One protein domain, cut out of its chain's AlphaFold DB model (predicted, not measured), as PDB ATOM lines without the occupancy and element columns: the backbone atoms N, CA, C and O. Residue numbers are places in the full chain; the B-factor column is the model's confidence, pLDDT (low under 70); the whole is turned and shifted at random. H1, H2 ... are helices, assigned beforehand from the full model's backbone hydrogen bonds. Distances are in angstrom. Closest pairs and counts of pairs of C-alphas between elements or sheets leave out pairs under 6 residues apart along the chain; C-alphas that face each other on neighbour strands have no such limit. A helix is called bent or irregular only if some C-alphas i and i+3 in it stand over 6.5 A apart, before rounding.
ATOM      1  N   PRO A 324      72.696 -33.458  63.403       98.00
ATOM      2  CA  PRO A 324      74.129 -33.248  63.631       98.00
ATOM      3  C   PRO A 324      74.697 -32.032  62.888       98.00
ATOM      4  O   PRO A 324      75.647 -31.419  63.369       98.00
ATOM      5  N   ILE A 325      74.124 -31.662  61.738       98.25
ATOM      6  CA  ILE A 325      74.549 -30.465  61.001       98.25
ATOM      7  C   ILE A 325      74.010 -29.212  61.692       98.25
ATOM      8  O   ILE A 325      74.753 -28.249  61.842       98.25
ATOM      9  N   ALA A 326      72.770 -29.238  62.197       98.12
ATOM     10  CA  ALA A 326      72.238 -28.139  63.008       98.12
ATOM     11  C   ALA A 326      73.059 -27.933  64.292       98.12
ATOM     12  O   ALA A 326      73.402 -26.800  64.612       98.12
ATOM     13  N   LEU A 327      73.444 -29.019  64.980       98.50
ATOM     14  CA  LEU A 327      74.368 -28.958  66.119       98.50
ATOM     15  C   LEU A 327      75.684 -28.274  65.735       98.50
ATOM     16  O   LEU A 327      76.151 -27.401  66.465       98.50
ATOM     17  N   ALA A 328      76.283 -28.660  64.608       98.38
ATOM     18  CA  ALA A 328      77.536 -28.073  64.150       98.38
ATOM     19  C   ALA A 328      77.387 -26.587  63.797       98.38
ATOM     20  O   ALA A 328      78.237 -25.803  64.200       98.38
ATOM     21  N   LEU A 329      76.306 -26.199  63.109       98.31
ATOM     22  CA  LEU A 329      76.000 -24.806  62.762       98.31
ATOM     23  C   LEU A 329      75.843 -23.934  64.014       98.31
ATOM     24  O   LEU A 329      76.540 -22.931  64.135       98.31
ATOM     25  N   VAL A 330      75.041 -24.367  64.994       97.25
ATOM     26  CA  VAL A 330      74.916 -23.669  66.288       97.25
ATOM     27  C   VAL A 330      76.272 -23.585  66.997       97.25
ATOM     28  O   VAL A 330      76.658 -22.529  67.486       97.25
ATOM     29  N   SER A 331      77.055 -24.670  66.987       95.88
ATOM     30  CA  SER A 331      78.378 -24.710  67.635       95.88
ATOM     31  C   SER A 331      79.406 -23.763  67.003       95.88
ATOM     32  O   SER A 331      80.406 -23.442  67.643       95.88
ATOM     33  N   VAL A 332      79.212 -23.350  65.746       96.50
ATOM     34  CA  VAL A 332      80.079 -22.371  65.071       96.50
ATOM     35  C   VAL A 332      79.487 -20.958  65.042       96.50
ATOM     36  O   VAL A 332      80.101 -20.079  64.447       96.50
ATOM     37  N   GLY A 333      78.348 -20.733  65.710       95.19
ATOM     38  CA  GLY A 333      77.683 -19.431  65.822       95.19
ATOM     39  C   GLY A 333      76.678 -19.111  64.710       95.19
ATOM     40  O   GLY A 333      76.185 -17.992  64.645       95.19
ATOM     41  N   GLU A 334      76.348 -20.074  63.849       96.00
ATOM     42  CA  GLU A 334      75.518 -19.883  62.652       96.00
ATOM     43  C   GLU A 334      74.050 -20.272  62.910       96.00
ATOM     44  O   GLU A 334      73.503 -21.202  62.309       96.00
ATOM     45  N   ASP A 335      73.386 -19.585  63.842       94.25
ATOM     46  CA  ASP A 335      72.007 -19.915  64.246       94.25
ATOM     47  C   ASP A 335      70.986 -19.745  63.111       94.25
ATOM     48  O   ASP A 335      70.026 -20.515  62.999       94.25
ATOM     49  N   GLY A 336      71.174 -18.720  62.270       94.69
ATOM     50  CA  GLY A 336      70.339 -18.464  61.095       94.69
ATOM     51  C   GLY A 336      70.393 -19.635  60.119       94.69
ATOM     52  O   GLY A 336      69.361 -20.233  59.804       94.69
ATOM     53  N   ALA A 337      71.609 -20.036  59.755       96.56
ATOM     54  CA  ALA A 337      71.877 -21.211  58.941       96.56
ATOM     55  C   ALA A 337      71.316 -22.501  59.567       96.56
ATOM     56  O   ALA A 337      70.748 -23.333  58.860       96.56
ATOM     57  N   ALA A 338      71.411 -22.676  60.892       97.00
ATOM     58  CA  ALA A 338      70.852 -23.842  61.582       97.00
ATOM     59  C   ALA A 338      69.322 -23.937  61.433       97.00
ATOM     60  O   ALA A 338      68.790 -25.029  61.202       97.00
ATOM     61  N   ARG A 339      68.612 -22.802  61.510       95.81
ATOM     62  CA  ARG A 339      67.160 -22.728  61.258       95.81
ATOM     63  C   ARG A 339      66.820 -23.056  59.806       95.81
ATOM     64  O   ARG A 339      65.920 -23.860  59.566       95.81
ATOM     65  N   ILE A 340      67.560 -22.490  58.854       95.56
ATOM     66  CA  ILE A 340      67.363 -22.750  57.420       95.56
ATOM     67  C   ILE A 340      67.609 -24.231  57.101       95.56
ATOM     68  O   ILE A 340      66.810 -24.865  56.412       95.56
ATOM     69  N   TRP A 341      68.673 -24.818  57.653       96.19
ATOM     70  CA  TRP A 341      68.962 -26.243  57.511       96.19
ATOM     71  C   TRP A 341      67.831 -27.118  58.059       96.19
ATOM     72  O   TRP A 341      67.423 -28.085  57.410       96.19
ATOM     73  N   HIS A 342      67.303 -26.782  59.237       95.56
ATOM     74  CA  HIS A 342      66.183 -27.505  59.832       95.56
ATOM     75  C   HIS A 342      64.949 -27.498  58.919       95.56
ATOM     76  O   HIS A 342      64.364 -28.557  58.670       95.56
ATOM     77  N   ASP A 343      64.593 -26.340  58.362       94.19
ATOM     78  CA  ASP A 343      63.461 -26.213  57.440       94.19
ATOM     79  C   ASP A 343      63.710 -27.000  56.144       94.19
ATOM     80  O   ASP A 343      62.854 -27.774  55.704       94.19
ATOM     81  N   ALA A 344      64.922 -26.914  55.586       93.62
ATOM     82  CA  ALA A 344      65.319 -27.691  54.416       93.62
ATOM     83  C   ALA A 344      65.220 -29.207  54.668       93.62
ATOM     84  O   ALA A 344      64.794 -29.956  53.787       93.62
ATOM     85  N   ARG A 345      65.561 -29.686  55.871       94.25
ATOM     86  CA  ARG A 345      65.415 -31.099  56.272       94.25
ATOM     87  C   ARG A 345      63.954 -31.528  56.424       94.25
ATOM     88  O   ARG A 345      63.650 -32.707  56.218       94.25
ATOM     89  N   ALA A 346      63.061 -30.614  56.798       89.81
ATOM     90  CA  ALA A 346      61.637 -30.891  56.957       89.81
ATOM     91  C   ALA A 346      60.894 -30.917  55.607       89.81
ATOM     92  O   ALA A 346      60.156 -31.872  55.326       89.81
ATOM     93  N   GLU A 347      61.130 -29.901  54.777       86.00
ATOM     94  CA  GLU A 347      60.327 -29.576  53.592       86.00
ATOM     95  C   GLU A 347      61.054 -29.908  52.270       86.00
ATOM     96  O   GLU A 347      60.421 -30.304  51.291       86.00
ATOM     97  N   GLY A 348      62.387 -29.829  52.236       80.88
ATOM     98  CA  GLY A 348      63.191 -29.968  51.019       80.88
ATOM     99  C   GLY A 348      63.510 -31.423  50.632       80.88
ATOM    100  O   GLY A 348      64.042 -32.185  51.448       80.88
ATOM    101  N   PRO A 349      63.290 -31.843  49.368       82.69
ATOM    102  CA  PRO A 349      63.525 -33.226  48.942       82.69
ATOM    103  C   PRO A 349      65.008 -33.625  48.973       82.69
ATOM    104  O   PRO A 349      65.315 -34.792  49.225       82.69
ATOM    105  N   LEU A 350      65.919 -32.673  48.744       86.81
ATOM    106  CA  LEU A 350      67.365 -32.905  48.725       86.81
ATOM    107  C   LEU A 350      67.899 -33.205  50.134       86.81
ATOM    108  O   LEU A 350      68.406 -34.298  50.381       86.81
ATOM    109  N   ALA A 351      67.725 -32.273  51.077       90.44
ATOM    110  CA  ALA A 351      68.252 -32.405  52.434       90.44
ATOM    111  C   ALA A 351      67.576 -33.546  53.213       90.44
ATOM    112  O   ALA A 351      68.247 -34.297  53.926       90.44
ATOM    113  N   ARG A 352      66.260 -33.745  53.047       90.50
ATOM    114  CA  ARG A 352      65.500 -34.800  53.738       90.50
ATOM    115  C   ARG A 352      65.996 -36.217  53.430       90.50
ATOM    116  O   ARG A 352      65.906 -37.090  54.290       90.50
ATOM    117  N   ARG A 353      66.519 -36.457  52.222       89.94
ATOM    118  CA  ARG A 353      66.964 -37.785  51.754       89.94
ATOM    119  C   ARG A 353      68.405 -38.140  52.134       89.94
ATOM    120  O   ARG A 353      68.805 -39.275  51.888       89.94
ATOM    121  N   LEU A 354      69.169 -37.213  52.719       93.50
ATOM    122  CA  LEU A 354      70.582 -37.442  53.055       93.50
ATOM    123  C   LEU A 354      70.767 -38.518  54.130       93.50
ATOM    124  O   LEU A 354      71.643 -39.363  54.013       93.50
ATOM    125  N   TYR A 355      69.936 -38.470  55.166       96.06
ATOM    126  CA  TYR A 355      69.912 -39.427  56.272       96.06
ATOM    127  C   TYR A 355      68.587 -39.329  57.032       96.06
ATOM    128  O   TYR A 355      67.933 -38.280  57.061       96.06
ATOM    129  N   SER A 356      68.185 -40.414  57.678       96.75
ATOM    130  CA  SER A 356      66.953 -40.523  58.448       96.75
ATOM    131  C   SER A 356      67.015 -39.718  59.747       96.75
ATOM    132  O   SER A 356      68.082 -39.438  60.295       96.75
ATOM    133  N   ARG A 357      65.844 -39.401  60.317       96.00
ATOM    134  CA  ARG A 357      65.754 -38.793  61.661       96.00
ATOM    135  C   ARG A 357      66.356 -39.685  62.753       96.00
ATOM    136  O   ARG A 357      66.810 -39.181  63.774       96.00
ATOM    137  N   ARG A 358      66.345 -41.011  62.562       97.06
ATOM    138  CA  ARG A 358      66.915 -41.958  63.532       97.06
ATOM    139  C   ARG A 358      68.439 -41.868  63.532       97.06
ATOM    140  O   ARG A 358      69.020 -41.772  64.608       97.06
ATOM    141  N   LEU A 359      69.050 -41.861  62.346       98.00
ATOM    142  CA  LEU A 359      70.487 -41.654  62.195       98.00
ATOM    143  C   LEU A 359      70.892 -40.259  62.688       98.00
ATOM    144  O   LEU A 359      71.838 -40.164  63.457       98.00
ATOM    145  N   ALA A 360      70.129 -39.210  62.362       98.00
ATOM    146  CA  ALA A 360      70.387 -37.844  62.831       98.00
ATOM    147  C   ALA A 360      70.512 -37.761  64.365       98.00
ATOM    148  O   ALA A 360      71.533 -37.328  64.893       98.00
ATOM    149  N   ARG A 361      69.505 -38.266  65.089       98.06
ATOM    150  CA  ARG A 361      69.477 -38.269  66.561       98.06
ATOM    151  C   ARG A 361      70.611 -39.075  67.182       98.06
ATOM    152  O   ARG A 361      71.140 -38.687  68.220       98.06
ATOM    153  N   TRP A 362      70.961 -40.211  66.579       98.44
ATOM    154  CA  TRP A 362      72.092 -41.016  67.036       98.44
ATOM    155  C   TRP A 362      73.426 -40.311  66.762       98.44
ATOM    156  O   TRP A 362      74.278 -40.281  67.643       98.44
ATOM    157  N   ALA A 363      73.580 -39.686  65.593       98.38
ATOM    158  CA  ALA A 363      74.781 -38.947  65.226       98.38
ATOM    159  C   ALA A 363      75.012 -37.758  66.164       98.38
ATOM    160  O   ALA A 363      76.128 -37.585  66.627       98.38
ATOM    161  N   VAL A 364      73.971 -37.005  66.550       98.62
ATOM    162  CA  VAL A 364      74.080 -35.963  67.595       98.62
ATOM    163  C   VAL A 364      74.728 -36.526  68.864       98.62
ATOM    164  O   VAL A 364      75.678 -35.948  69.380       98.62
ATOM    165  N   ARG A 365      74.285 -37.699  69.330       98.31
ATOM    166  CA  ARG A 365      74.870 -38.354  70.512       98.31
ATOM    167  C   ARG A 365      76.318 -38.787  70.283       98.31
ATOM    168  O   ARG A 365      77.139 -38.633  71.179       98.31
ATOM    169  N   ALA A 366      76.645 -39.287  69.092       98.06
ATOM    170  CA  ALA A 366      78.019 -39.617  68.719       98.06
ATOM    171  C   ALA A 366      78.931 -38.377  68.728       98.06
ATOM    172  O   ALA A 366      80.024 -38.431  69.276       98.06
ATOM    173  N   LEU A 367      78.462 -37.245  68.197       98.31
ATOM    174  CA  LEU A 367      79.189 -35.970  68.170       98.31
ATOM    175  C   LEU A 367      79.386 -35.381  69.576       98.31
ATOM    176  O   LEU A 367      80.409 -34.758  69.852       98.31
ATOM    177  N   LEU A 368      78.415 -35.557  70.474       97.75
ATOM    178  CA  LEU A 368      78.555 -35.138  71.871       97.75
ATOM    179  C   LEU A 368      79.586 -35.997  72.618       97.75
ATOM    180  O   LEU A 368      80.320 -35.464  73.445       97.75
ATOM    181  N   ALA A 369      79.657 -37.295  72.309       96.56
ATOM    182  CA  ALA A 369      80.588 -38.230  72.940       96.56
ATOM    183  C   ALA A 369      82.015 -38.183  72.358       96.56
ATOM    184  O   ALA A 369      82.968 -38.523  73.055       96.56
ATOM    185  N   ASP A 370      82.172 -37.771  71.098       96.38
ATOM    186  CA  ASP A 370      83.440 -37.781  70.365       96.38
ATOM    187  C   ASP A 370      83.769 -36.374  69.815       96.38
ATOM    188  O   ASP A 370      83.256 -35.962  68.763       96.38
ATOM    189  N   PRO A 371      84.629 -35.600  70.510       93.69
ATOM    190  CA  PRO A 371      84.993 -34.245  70.096       93.69
ATOM    191  C   PRO A 371      85.647 -34.170  68.712       93.69
ATOM    192  O   PRO A 371      85.474 -33.169  68.014       93.69
ATOM    193  N   SER A 372      86.370 -35.213  68.287       95.62
ATOM    194  CA  SER A 372      87.006 -35.259  66.967       95.62
ATOM    195  C   SER A 372      85.964 -35.380  65.856       95.62
ATOM    196  O   SER A 372      86.061 -34.671  64.852       95.62
ATOM    197  N   LEU A 373      84.925 -36.200  66.056       96.50
ATOM    198  CA  LEU A 373      83.779 -36.248  65.141       96.50
ATOM    199  C   LEU A 373      83.054 -34.907  65.076       96.50
ATOM    200  O   LEU A 373      82.780 -34.409  63.983       96.50
ATOM    201  N   CYS A 374      82.784 -34.298  66.234       97.12
ATOM    202  CA  CYS A 374      82.153 -32.982  66.289       97.12
ATOM    203  C   CYS A 374      82.963 -31.942  65.510       97.12
ATOM    204  O   CYS A 374      82.405 -31.215  64.690       97.12
ATOM    205  N   HIS A 375      84.283 -31.905  65.712       97.44
ATOM    206  CA  HIS A 375      85.168 -31.002  64.986       97.44
ATOM    207  C   HIS A 375      85.109 -31.232  63.473       97.44
ATOM    208  O   HIS A 375      85.028 -30.264  62.721       97.44
ATOM    209  N   GLY A 376      85.113 -32.488  63.022       97.69
ATOM    210  CA  GLY A 376      85.026 -32.821  61.601       97.69
ATOM    211  C   GLY A 376      83.743 -32.300  60.945       97.69
ATOM    212  O   GLY A 376      83.792 -31.720  59.860       97.69
ATOM    213  N   VAL A 377      82.600 -32.422  61.627       98.06
ATOM    214  CA  VAL A 377      81.331 -31.865  61.131       98.06
ATOM    215  C   VAL A 377      81.345 -30.331  61.173       98.06
ATOM    216  O   VAL A 377      80.928 -29.694  60.207       98.06
ATOM    217  N   CYS A 378      81.908 -29.720  62.223       98.38
ATOM    218  CA  CYS A 378      82.113 -28.266  62.286       98.38
ATOM    219  C   CYS A 378      83.018 -27.749  61.150       98.38
ATOM    220  O   CYS A 378      82.770 -26.686  60.585       98.38
ATOM    221  N   ALA A 379      84.066 -28.487  60.787       97.06
ATOM    222  CA  ALA A 379      84.938 -28.144  59.668       97.06
ATOM    223  C   ALA A 379      84.190 -28.212  58.327       97.06
ATOM    224  O   ALA A 379      84.351 -27.319  57.495       97.06
ATOM    225  N   LEU A 380      83.322 -29.214  58.143       96.12
ATOM    226  CA  LEU A 380      82.483 -29.334  56.949       96.12
ATOM    227  C   LEU A 380      81.525 -28.143  56.797       96.12
ATOM    228  O   LEU A 380      81.423 -27.587  55.704       96.12
ATOM    229  N   VAL A 381      80.851 -27.713  57.870       97.06
ATOM    230  CA  VAL A 381      79.926 -26.562  57.793       97.06
ATOM    231  C   VAL A 381      80.664 -25.236  57.591       97.06
ATOM    232  O   VAL A 381      80.214 -24.411  56.802       97.06
ATOM    233  N   ARG A 382      81.845 -25.049  58.199       96.19
ATOM    234  CA  ARG A 382      82.709 -23.886  57.914       96.19
ATOM    235  C   ARG A 382      83.159 -23.868  56.455       96.19
ATOM    236  O   ARG A 382      83.189 -22.813  55.830       96.19
ATOM    237  N   HIS A 383      83.472 -25.033  55.893       93.38
ATOM    238  CA  HIS A 383      83.802 -25.151  54.477       93.38
ATOM    239  C   HIS A 383      82.607 -24.809  53.573       93.38
ATOM    240  O   HIS A 383      82.772 -24.089  52.587       93.38
ATOM    241  N   ALA A 384      81.402 -25.269  53.926       93.75
ATOM    242  CA  ALA A 384      80.176 -24.885  53.229       93.75
ATOM    243  C   ALA A 384      79.982 -23.359  53.244       93.75
ATOM    244  O   ALA A 384      79.798 -22.775  52.181       93.75
ATOM    245  N   ARG A 385      80.146 -22.698  54.402       94.19
ATOM    246  CA  ARG A 385      80.081 -21.229  54.515       94.19
ATOM    247  C   ARG A 385      81.077 -20.529  53.591       94.19
ATOM    248  O   ARG A 385      80.724 -19.581  52.902       94.19
ATOM    249  N   LEU A 386      82.321 -21.005  53.539       91.44
ATOM    250  CA  LEU A 386      83.360 -20.399  52.701       91.44
ATOM    251  C   LEU A 386      83.086 -20.534  51.196       91.44
ATOM    252  O   LEU A 386      83.544 -19.687  50.429       91.44
ATOM    253  N   THR A 387      82.391 -21.593  50.772       90.50
ATOM    254  CA  THR A 387      82.170 -21.942  49.355       90.50
ATOM    255  C   THR A 387      80.769 -21.609  48.830       90.50
ATOM    256  O   THR A 387      80.543 -21.648  47.613       90.50
ATOM    257  N   ALA A 388      79.832 -21.273  49.716       91.00
ATOM    258  CA  ALA A 388      78.513 -20.770  49.358       91.00
ATOM    259  C   ALA A 388      78.621 -19.483  48.521       91.00
ATOM    260  O   ALA A 388      79.549 -18.692  48.682       91.00
ATOM    261  N   GLY A 389      77.715 -19.313  47.560       84.75
ATOM    262  CA  GLY A 389      77.610 -18.151  46.674       84.75
ATOM    263  C   GLY A 389      78.728 -17.968  45.635       84.75
ATOM    264  O   GLY A 389      78.529 -17.235  44.672       84.75
ATOM    265  N   ASP A 390      79.880 -18.639  45.768       87.44
ATOM    266  CA  ASP A 390      81.047 -18.414  44.902       87.44
ATOM    267  C   ASP A 390      81.506 -19.689  44.152       87.44
ATOM    268  O   ASP A 390      82.238 -20.532  44.694       87.44
ATOM    269  N   PRO A 391      81.161 -19.826  42.854       84.31
ATOM    270  CA  PRO A 391      81.605 -20.941  42.021       84.31
ATOM    271  C   PRO A 391      83.129 -21.058  41.872       84.31
ATOM    272  O   PRO A 391      83.628 -22.146  41.584       84.31
ATOM    273  N   ARG A 392      83.894 -19.967  42.037       87.00
ATOM    274  CA  ARG A 392      85.365 -20.004  41.962       87.00
ATOM    275  C   ARG A 392      85.937 -20.715  43.182       87.00
ATOM    276  O   ARG A 392      86.790 -21.584  43.019       87.00
ATOM    277  N   ARG A 393      85.419 -20.418  44.378       86.25
ATOM    278  CA  ARG A 393      85.824 -21.089  45.628       86.25
ATOM    279  C   ARG A 393      85.470 -22.573  45.630       86.25
ATOM    280  O   ARG A 393      86.254 -23.375  46.128       86.25
ATOM    281  N   ARG A 394      84.343 -22.959  45.017       83.75
ATOM    282  CA  ARG A 394      83.999 -24.381  44.816       83.75
ATOM    283  C   ARG A 394      84.997 -25.099  43.919       83.75
ATOM    284  O   ARG A 394      85.431 -26.192  44.246       83.75
ATOM    285  N   ARG A 395      85.415 -24.474  42.817       81.69
ATOM    286  CA  ARG A 395      86.414 -25.073  41.915       81.69
ATOM    287  C   ARG A 395      87.811 -25.173  42.538       81.69
ATOM    288  O   ARG A 395      88.591 -26.023  42.123       81.69
ATOM    289  N   ALA A 396      88.134 -24.326  43.516       84.81
ATOM    290  CA  ALA A 396      89.480 -24.221  44.077       84.81
ATOM    291  C   ALA A 396      89.905 -25.397  44.981       84.81
ATOM    292  O   ALA A 396      91.102 -25.616  45.139       84.81
ATOM    293  N   HIS A 397      88.978 -26.161  45.574       79.12
ATOM    294  CA  HIS A 397      89.325 -27.199  46.560       79.12
ATOM    295  C   HIS A 397      89.609 -28.598  45.976       79.12
ATOM    296  O   HIS A 397      89.863 -29.529  46.739       79.12
ATOM    297  N   GLY A 398      89.626 -28.734  44.644       80.56
ATOM    298  CA  GLY A 398      89.951 -29.976  43.933       80.56
ATOM    299  C   GLY A 398      88.784 -30.969  43.858       80.56
ATOM    300  O   GLY A 398      88.026 -31.129  44.812       80.56
ATOM    301  N   ALA A 399      88.647 -31.646  42.715       85.56
ATOM    302  CA  ALA A 399      87.559 -32.594  42.481       85.56
ATOM    303  C   ALA A 399      87.614 -33.782  43.458       85.56
ATOM    304  O   ALA A 399      88.666 -34.391  43.665       85.56
ATOM    305  N   GLY A 400      86.467 -34.124  44.041       89.62
ATOM    306  CA  GLY A 400      86.299 -35.235  44.981       89.62
ATOM    307  C   GLY A 400      86.682 -34.930  46.432       89.62
ATOM    308  O   GLY A 400      86.556 -35.814  47.288       89.62
ATOM    309  N   ALA A 401      87.120 -33.711  46.754       90.69
ATOM    310  CA  ALA A 401      87.524 -33.354  48.112       90.69
ATOM    311  C   ALA A 401      86.349 -33.429  49.099       90.69
ATOM    312  O   ALA A 401      86.503 -33.979  50.196       90.69
ATOM    313  N   VAL A 402      85.164 -32.951  48.704       92.81
ATOM    314  CA  VAL A 402      83.962 -33.017  49.552       92.81
ATOM    315  C   VAL A 402      83.539 -34.470  49.751       92.81
ATOM    316  O   VAL A 402      83.298 -34.892  50.883       92.81
ATOM    317  N   LEU A 403      83.514 -35.266  48.677       95.19
ATOM    318  CA  LEU A 403      83.170 -36.687  48.750       95.19
ATOM    319  C   LEU A 403      84.111 -37.449  49.692       95.19
ATOM    320  O   LEU A 403      83.657 -38.245  50.521       95.19
ATOM    321  N   ARG A 404      85.419 -37.174  49.613       94.38
ATOM    322  CA  ARG A 404      86.414 -37.743  50.524       94.38
ATOM    323  C   ARG A 404      86.116 -37.370  51.975       94.38
ATOM    324  O   ARG A 404      86.141 -38.250  52.832       94.38
ATOM    325  N   GLN A 405      85.829 -36.099  52.264       94.56
ATOM    326  CA  GLN A 405      85.527 -35.662  53.632       94.56
ATOM    327  C   GLN A 405      84.247 -36.304  54.176       94.56
ATOM    328  O   GLN A 405      84.249 -36.808  55.297       94.56
ATOM    329  N   LEU A 406      83.186 -36.384  53.370       96.00
ATOM    330  CA  LEU A 406      81.961 -37.095  53.742       96.00
ATOM    331  C   LEU A 406      82.243 -38.573  54.043       96.00
ATOM    332  O   LEU A 406      81.800 -39.087  55.067       96.00
ATOM    333  N   SER A 407      83.039 -39.239  53.204       96.62
ATOM    334  CA  SER A 407      83.430 -40.641  53.408       96.62
ATOM    335  C   SER A 407      84.193 -40.834  54.720       96.62
ATOM    336  O   SER A 407      83.899 -41.759  55.475       96.62
ATOM    337  N   LEU A 408      85.138 -39.941  55.035       96.44
ATOM    338  CA  LEU A 408      85.886 -39.982  56.293       96.44
ATOM    339  C   LEU A 408      84.976 -39.791  57.509       96.44
ATOM    340  O   LEU A 408      85.104 -40.543  58.473       96.44
ATOM    341  N   LEU A 409      84.040 -38.842  57.458       97.06
ATOM    342  CA  LEU A 409      83.100 -38.594  58.553       97.06
ATOM    343  C   LEU A 409      82.188 -39.794  58.805       97.06
ATOM    344  O   LEU A 409      82.013 -40.199  59.953       97.06
ATOM    345  N   VAL A 410      81.637 -40.402  57.751       97.25
ATOM    346  CA  VAL A 410      80.765 -41.574  57.911       97.25
ATOM    347  C   VAL A 410      81.568 -42.794  58.387       97.25
ATOM    348  O   VAL A 410      81.090 -43.529  59.251       97.25
ATOM    349  N   ARG A 411      82.813 -42.988  57.919       96.94
ATOM    350  CA  ARG A 411      83.687 -44.075  58.407       96.94
ATOM    351  C   ARG A 411      84.029 -43.881  59.879       96.94
ATOM    352  O   ARG A 411      83.975 -44.833  60.652       96.94
ATOM    353  N   ALA A 412      84.340 -42.651  60.272       96.31
ATOM    354  CA  ALA A 412      84.639 -42.318  61.654       96.31
ATOM    355  C   ALA A 412      83.405 -42.501  62.556       96.31
ATOM    356  O   ALA A 412      83.534 -43.053  63.645       96.31
ATOM    357  N   LEU A 413      82.200 -42.145  62.089       95.56
ATOM    358  CA  LEU A 413      80.947 -42.456  62.792       95.56
ATOM    359  C   LEU A 413      80.760 -43.968  62.974       95.56
ATOM    360  O   LEU A 413      80.433 -44.410  64.071       95.56
ATOM    361  N   ALA A 414      80.996 -44.765  61.929       95.00
ATOM    362  CA  ALA A 414      80.878 -46.223  61.994       95.00
ATOM    363  C   ALA A 414      81.881 -46.864  62.970       95.00
ATOM    364  O   ALA A 414      81.570 -47.877  63.596       95.00
ATOM    365  N   ALA A 415      83.075 -46.277  63.092       94.69
ATOM    366  CA  ALA A 415      84.182 -46.810  63.880       94.69
ATOM    367  C   ALA A 415      84.306 -46.214  65.297       94.69
ATOM    368  O   ALA A 415      85.115 -46.710  66.087       94.69
ATOM    369  N   SER A 416      83.553 -45.159  65.633       93.19
ATOM    370  CA  SER A 416      83.706 -44.469  66.918       93.19
ATOM    371  C   SER A 416      83.320 -45.377  68.083       93.19
ATOM    372  O   SER A 416      82.195 -45.864  68.187       93.19
ATOM    373  N   ARG A 417      84.283 -45.584  68.987       92.31
ATOM    374  CA  ARG A 417      84.098 -46.351  70.228       92.31
ATOM    375  C   ARG A 417      83.479 -45.517  71.348       92.31
ATOM    376  O   ARG A 417      82.920 -46.088  72.277       92.31
ATOM    377  N   ALA A 418      83.611 -44.191  71.269       92.19
ATOM    378  CA  ALA A 418      83.009 -43.263  72.220       92.19
ATOM    379  C   ALA A 418      81.507 -43.084  71.953       92.19
ATOM    380  O   ALA A 418      80.728 -42.876  72.882       92.19
ATOM    381  N   ALA A 419      81.088 -43.202  70.689       90.94
ATOM    382  CA  ALA A 419      79.687 -43.137  70.313       90.94
ATOM    383  C   ALA A 419      78.859 -44.257  70.977       90.94
ATOM    384  O   ALA A 419      79.319 -45.394  71.121       90.94
ATOM    385  N   PRO A 420      77.594 -43.984  71.343       92.38
ATOM    386  CA  PRO A 420      76.715 -45.022  71.858       92.38
ATOM    387  C   PRO A 420      76.476 -46.108  70.796       92.38
ATOM    388  O   PRO A 420      76.351 -45.776  69.615       92.38
ATOM    389  N   PRO A 421      76.298 -47.387  71.179       93.56
ATOM    390  CA  PRO A 421      76.052 -48.455  70.215       93.56
ATOM    391  C   PRO A 421      74.841 -48.146  69.314       93.56
ATOM    392  O   PRO A 421      73.747 -47.880  69.832       93.56
ATOM    393  N   PRO A 422      74.993 -48.166  67.977       95.19
ATOM    394  CA  PRO A 422      73.878 -47.933  67.075       95.19
ATOM    395  C   PRO A 422      72.912 -49.121  67.102       95.19
ATOM    396  O   PRO A 422      73.318 -50.284  67.135       95.19
ATOM    397  N   SER A 423      71.611 -48.832  67.019       96.00
ATOM    398  CA  SER A 423      70.608 -49.866  66.715       96.00
ATOM    399  C   SER A 423      70.891 -50.515  65.349       96.00
ATOM    400  O   SER A 423      71.450 -49.827  64.490       96.00
ATOM    401  N   PRO A 424      70.433 -51.755  65.084       97.62
ATOM    402  CA  PRO A 424      70.645 -52.426  63.796       97.62
ATOM    403  C   PRO A 424      70.273 -51.551  62.593       97.62
ATOM    404  O   PRO A 424      71.105 -51.303  61.736       97.62
ATOM    405  N   ARG A 425      69.098 -50.910  62.625       97.75
ATOM    406  CA  ARG A 425      68.650 -50.008  61.548       97.75
ATOM    407  C   ARG A 425      69.564 -48.800  61.313       97.75
ATOM    408  O   ARG A 425      69.629 -48.306  60.199       97.75
ATOM    409  N   VAL A 426      70.198 -48.275  62.367       97.75
ATOM    410  CA  VAL A 426      71.156 -47.161  62.240       97.75
ATOM    411  C   VAL A 426      72.464 -47.671  61.651       97.75
ATOM    412  O   VAL A 426      73.030 -47.014  60.789       97.75
ATOM    413  N   ARG A 427      72.915 -48.855  62.075       97.56
ATOM    414  CA  ARG A 427      74.101 -49.508  61.519       97.56
ATOM    415  C   ARG A 427      73.928 -49.791  60.026       97.56
ATOM    416  O   ARG A 427      74.789 -49.394  59.255       97.56
ATOM    417  N   ASP A 428      72.803 -50.384  59.632       98.12
ATOM    418  CA  ASP A 428      72.494 -50.688  58.229       98.12
ATOM    419  C   ASP A 428      72.473 -49.415  57.373       98.12
ATOM    420  O   ASP A 428      72.990 -49.395  56.260       98.12
ATOM    421  N   GLU A 429      71.913 -48.323  57.908       98.25
ATOM    422  CA  GLU A 429      71.891 -47.030  57.226       98.25
ATOM    423  C   GLU A 429      73.295 -46.426  57.073       98.25
ATOM    424  O   GLU A 429      73.621 -45.922  56.002       98.25
ATOM    425  N   ILE A 430      74.147 -46.513  58.102       97.75
ATOM    426  CA  ILE A 430      75.548 -46.068  58.030       97.75
ATOM    427  C   ILE A 430      76.312 -46.875  56.975       97.75
ATOM    428  O   ILE A 430      76.982 -46.278  56.135       97.75
ATOM    429  N   THR A 431      76.174 -48.204  56.970       97.62
ATOM    430  CA  THR A 431      76.800 -49.073  55.962       97.62
ATOM    431  C   THR A 431      76.325 -48.712  54.556       97.62
ATOM    432  O   THR A 431      77.141 -48.466  53.675       97.62
ATOM    433  N   ALA A 432      75.015 -48.554  54.350       97.56
ATOM    434  CA  ALA A 432      74.467 -48.180  53.048       97.56
ATOM    435  C   ALA A 432      74.923 -46.785  52.572       97.56
ATOM    436  O   ALA A 432      75.039 -46.549  51.365       97.56
ATOM    437  N   LEU A 433      75.159 -45.846  53.498       97.06
ATOM    438  CA  LEU A 433      75.737 -44.538  53.185       97.06
ATOM    439  C   LEU A 433      77.208 -44.658  52.782       97.06
ATOM    440  O   LEU A 433      77.595 -44.052  51.785       97.06
ATOM    441  N   LEU A 434      78.000 -45.460  53.497       96.50
ATOM    442  CA  LEU A 434      79.392 -45.743  53.140       96.50
ATOM    443  C   LEU A 434      79.503 -46.372  51.755       96.50
ATOM    444  O   LEU A 434      80.180 -45.814  50.897       96.50
ATOM    445  N   ASP A 435      78.748 -47.439  51.499       96.62
ATOM    446  CA  ASP A 435      78.748 -48.134  50.209       96.62
ATOM    447  C   ASP A 435      78.345 -47.209  49.053       96.62
ATOM    448  O   ASP A 435      78.749 -47.395  47.902       96.62
ATOM    449  N   ARG A 436      77.489 -46.216  49.320       96.06
ATOM    450  CA  ARG A 436      77.104 -45.214  48.322       96.06
ATOM    451  C   ARG A 436      78.243 -44.238  48.052       96.06
ATOM    452  O   ARG A 436      78.547 -44.005  46.889       96.06
ATOM    453  N   LEU A 437      78.859 -43.691  49.099       95.88
ATOM    454  CA  LEU A 437      79.966 -42.740  48.970       95.88
ATOM    455  C   LEU A 437      81.183 -43.387  48.290       95.88
ATOM    456  O   LEU A 437      81.793 -42.777  47.416       95.88
ATOM    457  N   GLU A 438      81.492 -44.639  48.625       94.81
ATOM    458  CA  GLU A 438      82.609 -45.383  48.036       94.81
ATOM    459  C   GLU A 438      82.374 -45.713  46.559       94.81
ATOM    460  O   GLU A 438      83.272 -45.513  45.742       94.81
ATOM    461  N   ARG A 439      81.155 -46.116  46.174       95.06
ATOM    462  CA  ARG A 439      80.803 -46.290  44.753       95.06
ATOM    463  C   ARG A 439      80.846 -44.977  43.978       95.06
ATOM    464  O   ARG A 439      81.339 -44.955  42.853       95.06
ATOM    465  N   SER A 440      80.382 -43.875  44.575       95.75
ATOM    466  CA  SER A 440      80.489 -42.552  43.954       95.75
ATOM    467  C   SER A 440      81.941 -42.147  43.700       95.75
ATOM    468  O   SER A 440      82.199 -41.442  42.736       95.75
ATOM    469  N   ALA A 441      82.898 -42.611  44.510       93.25
ATOM    470  CA  ALA A 441      84.311 -42.271  44.335       93.25
ATOM    471  C   ALA A 441      84.953 -42.934  43.103       93.25
ATOM    472  O   ALA A 441      85.998 -42.476  42.648       93.25
ATOM    473  N   THR A 442      84.339 -43.987  42.552       94.06
ATOM    474  CA  THR A 442      84.834 -44.690  41.354       94.06
ATOM    475  C   THR A 442      84.290 -44.138  40.033       94.06
ATOM    476  O   THR A 442      84.715 -44.587  38.972       94.06
ATOM    477  N   ASP A 443      83.375 -43.166  40.079       95.06
ATOM    478  CA  ASP A 443      82.731 -42.575  38.902       95.06
ATOM    479  C   ASP A 443      82.817 -41.042  38.946       95.06
ATOM    480  O   ASP A 443      82.233 -40.392  39.812       95.06
ATOM    481  N   ALA A 444      83.514 -40.450  37.974       93.50
ATOM    482  CA  ALA A 444      83.702 -39.004  37.885       93.50
ATOM    483  C   ALA A 444      82.377 -38.223  37.792       93.50
ATOM    484  O   ALA A 444      82.278 -37.124  38.344       93.50
ATOM    485  N   ALA A 445      81.348 -38.781  37.142       94.94
ATOM    486  CA  ALA A 445      80.037 -38.139  37.063       94.94
ATOM    487  C   ALA A 445      79.338 -38.132  38.431       94.94
ATOM    488  O   ALA A 445      78.777 -37.112  38.839       94.94
ATOM    489  N   ALA A 446      79.426 -39.237  39.175       94.88
ATOM    490  CA  ALA A 446      78.901 -39.329  40.533       94.88
ATOM    491  C   ALA A 446      79.640 -38.406  41.517       94.88
ATOM    492  O   ALA A 446      78.995 -37.799  42.373       94.88
ATOM    493  N   VAL A 447      80.965 -38.251  41.385       94.81
ATOM    494  CA  VAL A 447      81.735 -37.259  42.157       94.81
ATOM    495  C   VAL A 447      81.174 -35.855  41.922       94.81
ATOM    496  O   VAL A 447      80.810 -35.174  42.880       94.81
ATOM    497  N   ALA A 448      81.041 -35.448  40.657       92.94
ATOM    498  CA  ALA A 448      80.537 -34.124  40.301       92.94
ATOM    499  C   ALA A 448      79.102 -33.879  40.808       92.94
ATOM    500  O   ALA A 448      78.797 -32.783  41.281       92.94
ATOM    501  N   ASP A 449      78.226 -34.890  40.762       93.94
ATOM    502  CA  ASP A 449      76.861 -34.804  41.301       93.94
ATOM    503  C   ASP A 449      76.850 -34.587  42.824       93.94
ATOM    504  O   ASP A 449      76.121 -33.722  43.316       93.94
ATOM    505  N   VAL A 450      77.689 -35.302  43.584       93.44
ATOM    506  CA  VAL A 450      77.798 -35.113  45.043       93.44
ATOM    507  C   VAL A 450      78.286 -33.705  45.387       93.44
ATOM    508  O   VAL A 450      77.693 -33.045  46.242       93.44
ATOM    509  N   GLU A 451      79.331 -33.222  44.716       92.88
ATOM    510  CA  GLU A 451      79.895 -31.889  44.972       92.88
ATOM    511  C   GLU A 451      78.935 -30.768  44.558       92.88
ATOM    512  O   GLU A 451      78.775 -29.786  45.286       92.88
ATOM    513  N   SER A 452      78.220 -30.946  43.445       92.38
ATOM    514  CA  SER A 452      77.165 -30.030  43.002       92.38
ATOM    515  C   SER A 452      76.033 -29.933  44.029       92.38
ATOM    516  O   SER A 452      75.646 -28.834  44.432       92.38
ATOM    517  N   ARG A 453      75.548 -31.074  44.538       94.00
ATOM    518  CA  ARG A 453      74.503 -31.111  45.577       94.00
ATOM    519  C   ARG A 453      74.967 -30.494  46.889       94.00
ATOM    520  O   ARG A 453      74.180 -29.803  47.532       94.00
ATOM    521  N   PHE A 454      76.217 -30.724  47.285       93.62
ATOM    522  CA  PHE A 454      76.800 -30.062  48.449       93.62
ATOM    523  C   PHE A 454      76.817 -28.541  48.265       93.62
ATOM    524  O   PHE A 454      76.349 -27.826  49.146       93.62
ATOM    525  N   GLY A 455      77.272 -28.053  47.106       92.25
ATOM    526  CA  GLY A 455      77.259 -26.627  46.778       92.25
ATOM    527  C   GLY A 455      75.852 -26.026  46.800       92.25
ATOM    528  O   GLY A 455      75.657 -24.968  47.387       92.25
ATOM    529  N   ALA A 456      74.859 -26.722  46.239       92.38
ATOM    530  CA  ALA A 456      73.463 -26.285  46.272       92.38
ATOM    531  C   ALA A 456      72.901 -26.214  47.703       92.38
ATOM    532  O   ALA A 456      72.171 -25.286  48.034       92.38
ATOM    533  N   LEU A 457      73.249 -27.169  48.572       93.94
ATOM    534  CA  LEU A 457      72.867 -27.118  49.987       93.94
ATOM    535  C   LEU A 457      73.576 -25.983  50.728       93.94
ATOM    536  O   LEU A 457      72.936 -25.310  51.528       93.94
ATOM    537  N   ALA A 458      74.862 -25.759  50.457       94.19
ATOM    538  CA  ALA A 458      75.611 -24.645  51.027       94.19
ATOM    539  C   ALA A 458      74.985 -23.301  50.626       94.19
ATOM    540  O   ALA A 458      74.803 -22.442  51.483       94.19
ATOM    541  N   ASP A 459      74.571 -23.154  49.366       92.62
ATOM    542  CA  ASP A 459      73.836 -21.979  48.893       92.62
ATOM    543  C   ASP A 459      72.510 -21.809  49.616       92.62
ATOM    544  O   ASP A 459      72.244 -20.744  50.149       92.62
ATOM    545  N   ILE A 460      71.694 -22.859  49.705       91.81
ATOM    546  CA  ILE A 460      70.412 -22.772  50.416       91.81
ATOM    547  C   ILE A 460      70.618 -22.305  51.861       91.81
ATOM    548  O   ILE A 460      69.848 -21.486  52.349       91.81
ATOM    549  N   VAL A 461      71.642 -22.828  52.538       94.31
ATOM    550  CA  VAL A 461      71.884 -22.582  53.963       94.31
ATOM    551  C   VAL A 461      72.510 -21.210  54.232       94.31
ATOM    552  O   VAL A 461      72.170 -20.605  55.244       94.31
ATOM    553  N   PHE A 462      73.389 -20.714  53.351       93.25
ATOM    554  CA  PHE A 462      74.200 -19.513  53.600       93.25
ATOM    555  C   PHE A 462      73.961 -18.343  52.631       93.25
ATOM    556  O   PHE A 462      74.461 -17.251  52.885       93.25
ATOM    557  N   ALA A 463      73.200 -18.502  51.543       75.12
ATOM    558  CA  ALA A 463      73.005 -17.428  50.554       75.12
ATOM    559  C   ALA A 463      72.198 -16.219  51.073       75.12
ATOM    560  O   ALA A 463      72.065 -15.233  50.356       75.12
ATOM    561  N   GLY A 464      71.671 -16.275  52.301       57.75
ATOM    562  CA  GLY A 464      71.033 -15.138  52.970       57.75
ATOM    563  C   GLY A 464      71.979 -14.242  53.781       57.75
ATOM    564  O   GLY A 464      71.602 -13.114  54.074       57.75
ATOM    565  N   ASP A 465      73.189 -14.702  54.126       51.84
ATOM    566  CA  ASP A 465      74.108 -13.958  55.012       51.84
ATOM    567  C   ASP A 465      75.065 -13.017  54.261       51.84
ATOM    568  O   ASP A 465      75.688 -12.147  54.865       51.84
ATOM    569  N   THR A 466      75.176 -13.130  52.934       45.75
ATOM    570  CA  THR A 466      76.118 -12.309  52.151       45.75
ATOM    571  C   THR A 466      75.687 -10.851  51.955       45.75
ATOM    572  O   THR A 466      76.517 -10.043  51.550       45.75
TER     573      THR A 466
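Overview. This is residues 324 to 466 of the 475 residues of the protein "Subtilisin-like serine protease" of Sorangium cellulosum (strain So ce56) (UniProt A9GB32). Three long helices, H5, H7 and H8, lie side by side in a bent row with alternating directions, and on one face of this row H4 lies across one end and H9 across the other. The hairpin of H1 and H2 packs at the H5 side of this row, H1 on H4 and H5 and H2 reaching the last residues of H9, while both its helices stay apart from H7 and H8; short H6 sits at the outside beyond the last residues of H5. The printed part has 143 residues, with nine named helices in the order H1 to H9 and no named strand; the class is all helix. It is compact, with a radius of gyration of the C-alphas of 14.6 A, and rounded, spanning 40 by 36 by 28 A.

Arrangement. H1, residues 324 to 331, and H2, residues 335 to 347, form a helical hairpin: they touch at a shallow tilt of 18 degrees, opposite ways, with the closest C-alphas, those of Ala 326 and Ala 338, 4.7 A apart. H3, residues 349 to 352, touches H2 only at the corner, where the closest C-alphas, those of Arg 345 and Arg 352, are 4.5 A apart. H4, residues 357 to 369, touches H1 at a steep tilt of 47 degrees, the same way; the closest C-alphas, those of Pro 324 and Val 364, are 4.8 A apart. H5, residues 371 to 387, is the hub, touching five other helices. It touches H4 only at the corner, with the C-alphas of Leu 367 and Cys 374 closest at 4.6 A. With residues 374 to 381 alone it touches H1, about perpendicular at 80 degrees, and the closest C-alphas, those of Ala 328 and Cys 378, are 4.9 A apart. H6, residues 391 to 396, only just touches H5, with 3 pairs of C-alphas within 8 A, and only at the corner; the closest are those of Thr 387 and Arg 393, 5.3 A apart. H7, residues 401 to 415, touches H5 at a shallow tilt of 19 degrees, opposite ways, with the C-alphas of Gly 376 and Leu 409 closest at 6.8 A. H8, residues 424 to 441, forms a helical hairpin with H7 at a shallow tilt of 27 degrees, and the closest C-alphas, those of Ser 407 and Leu 437, are 6.0 A apart. H8 and H5 are apart. H8 touches H4 about perpendicular, at 89 degrees, with the C-alphas of Leu 359 and Val 426 closest at 5.5 A. H9, residues 444 to 462, touches H8 only at the corner, with the C-alphas of Ser 440 and Ala 446 closest at 5.0 A. It touches H7 at 86 degrees, about perpendicular, with the C-alphas of Val 402 and Glu 451 closest at 6.2 A. It touches H5 at 85 degrees, also about perpendicular, with the C-alphas of Ala 384 and Ala 458 closest at 5.1 A. Its residues 460 to 462 alone touch H2, at a steep tilt of 59 degrees, with the C-alphas of Ala 337 and Val 461 closest at 5.2 A. Every pair of O i and N i+4 is within hydrogen-bond range in H1, H2 and H4 to H9; H3 is too short for such a pair, and its one O i to N i+3 pair is not within range.

Along the chain. H1, 324 to 331, begins at C-alpha 324, (74.129, -33.248, 63.631), and measures 10.3 A from first to last C-alpha. H2, 335 to 347, measures 18.5 A and H4, 357 to 369, 18.6 A. H5, 371 to 387, is 24.3 A long and begins at C-alpha 371, (84.993, -34.245, 70.096). H7, 401 to 415, measures 21.0 A, and H8, 424 to 441, 25.9 A. H9, 444 to 462, is the longest helix with 19 residues; it measures 26.8 A and ends at C-alpha 462, (74.200, -19.513, 53.600). H3 and H6 have 4 and 6 residues.

Size, cuts and confidence. The two C-alphas farthest apart, those of Pro 424 and Thr 466, are 42.1 A apart. The printed part has no cut. No link is long; that from H7 to H8, with 8 residues, is short, and the others are tight. The mean pLDDT of the printed part is 93.1, and residues 464 to 466 are under 70.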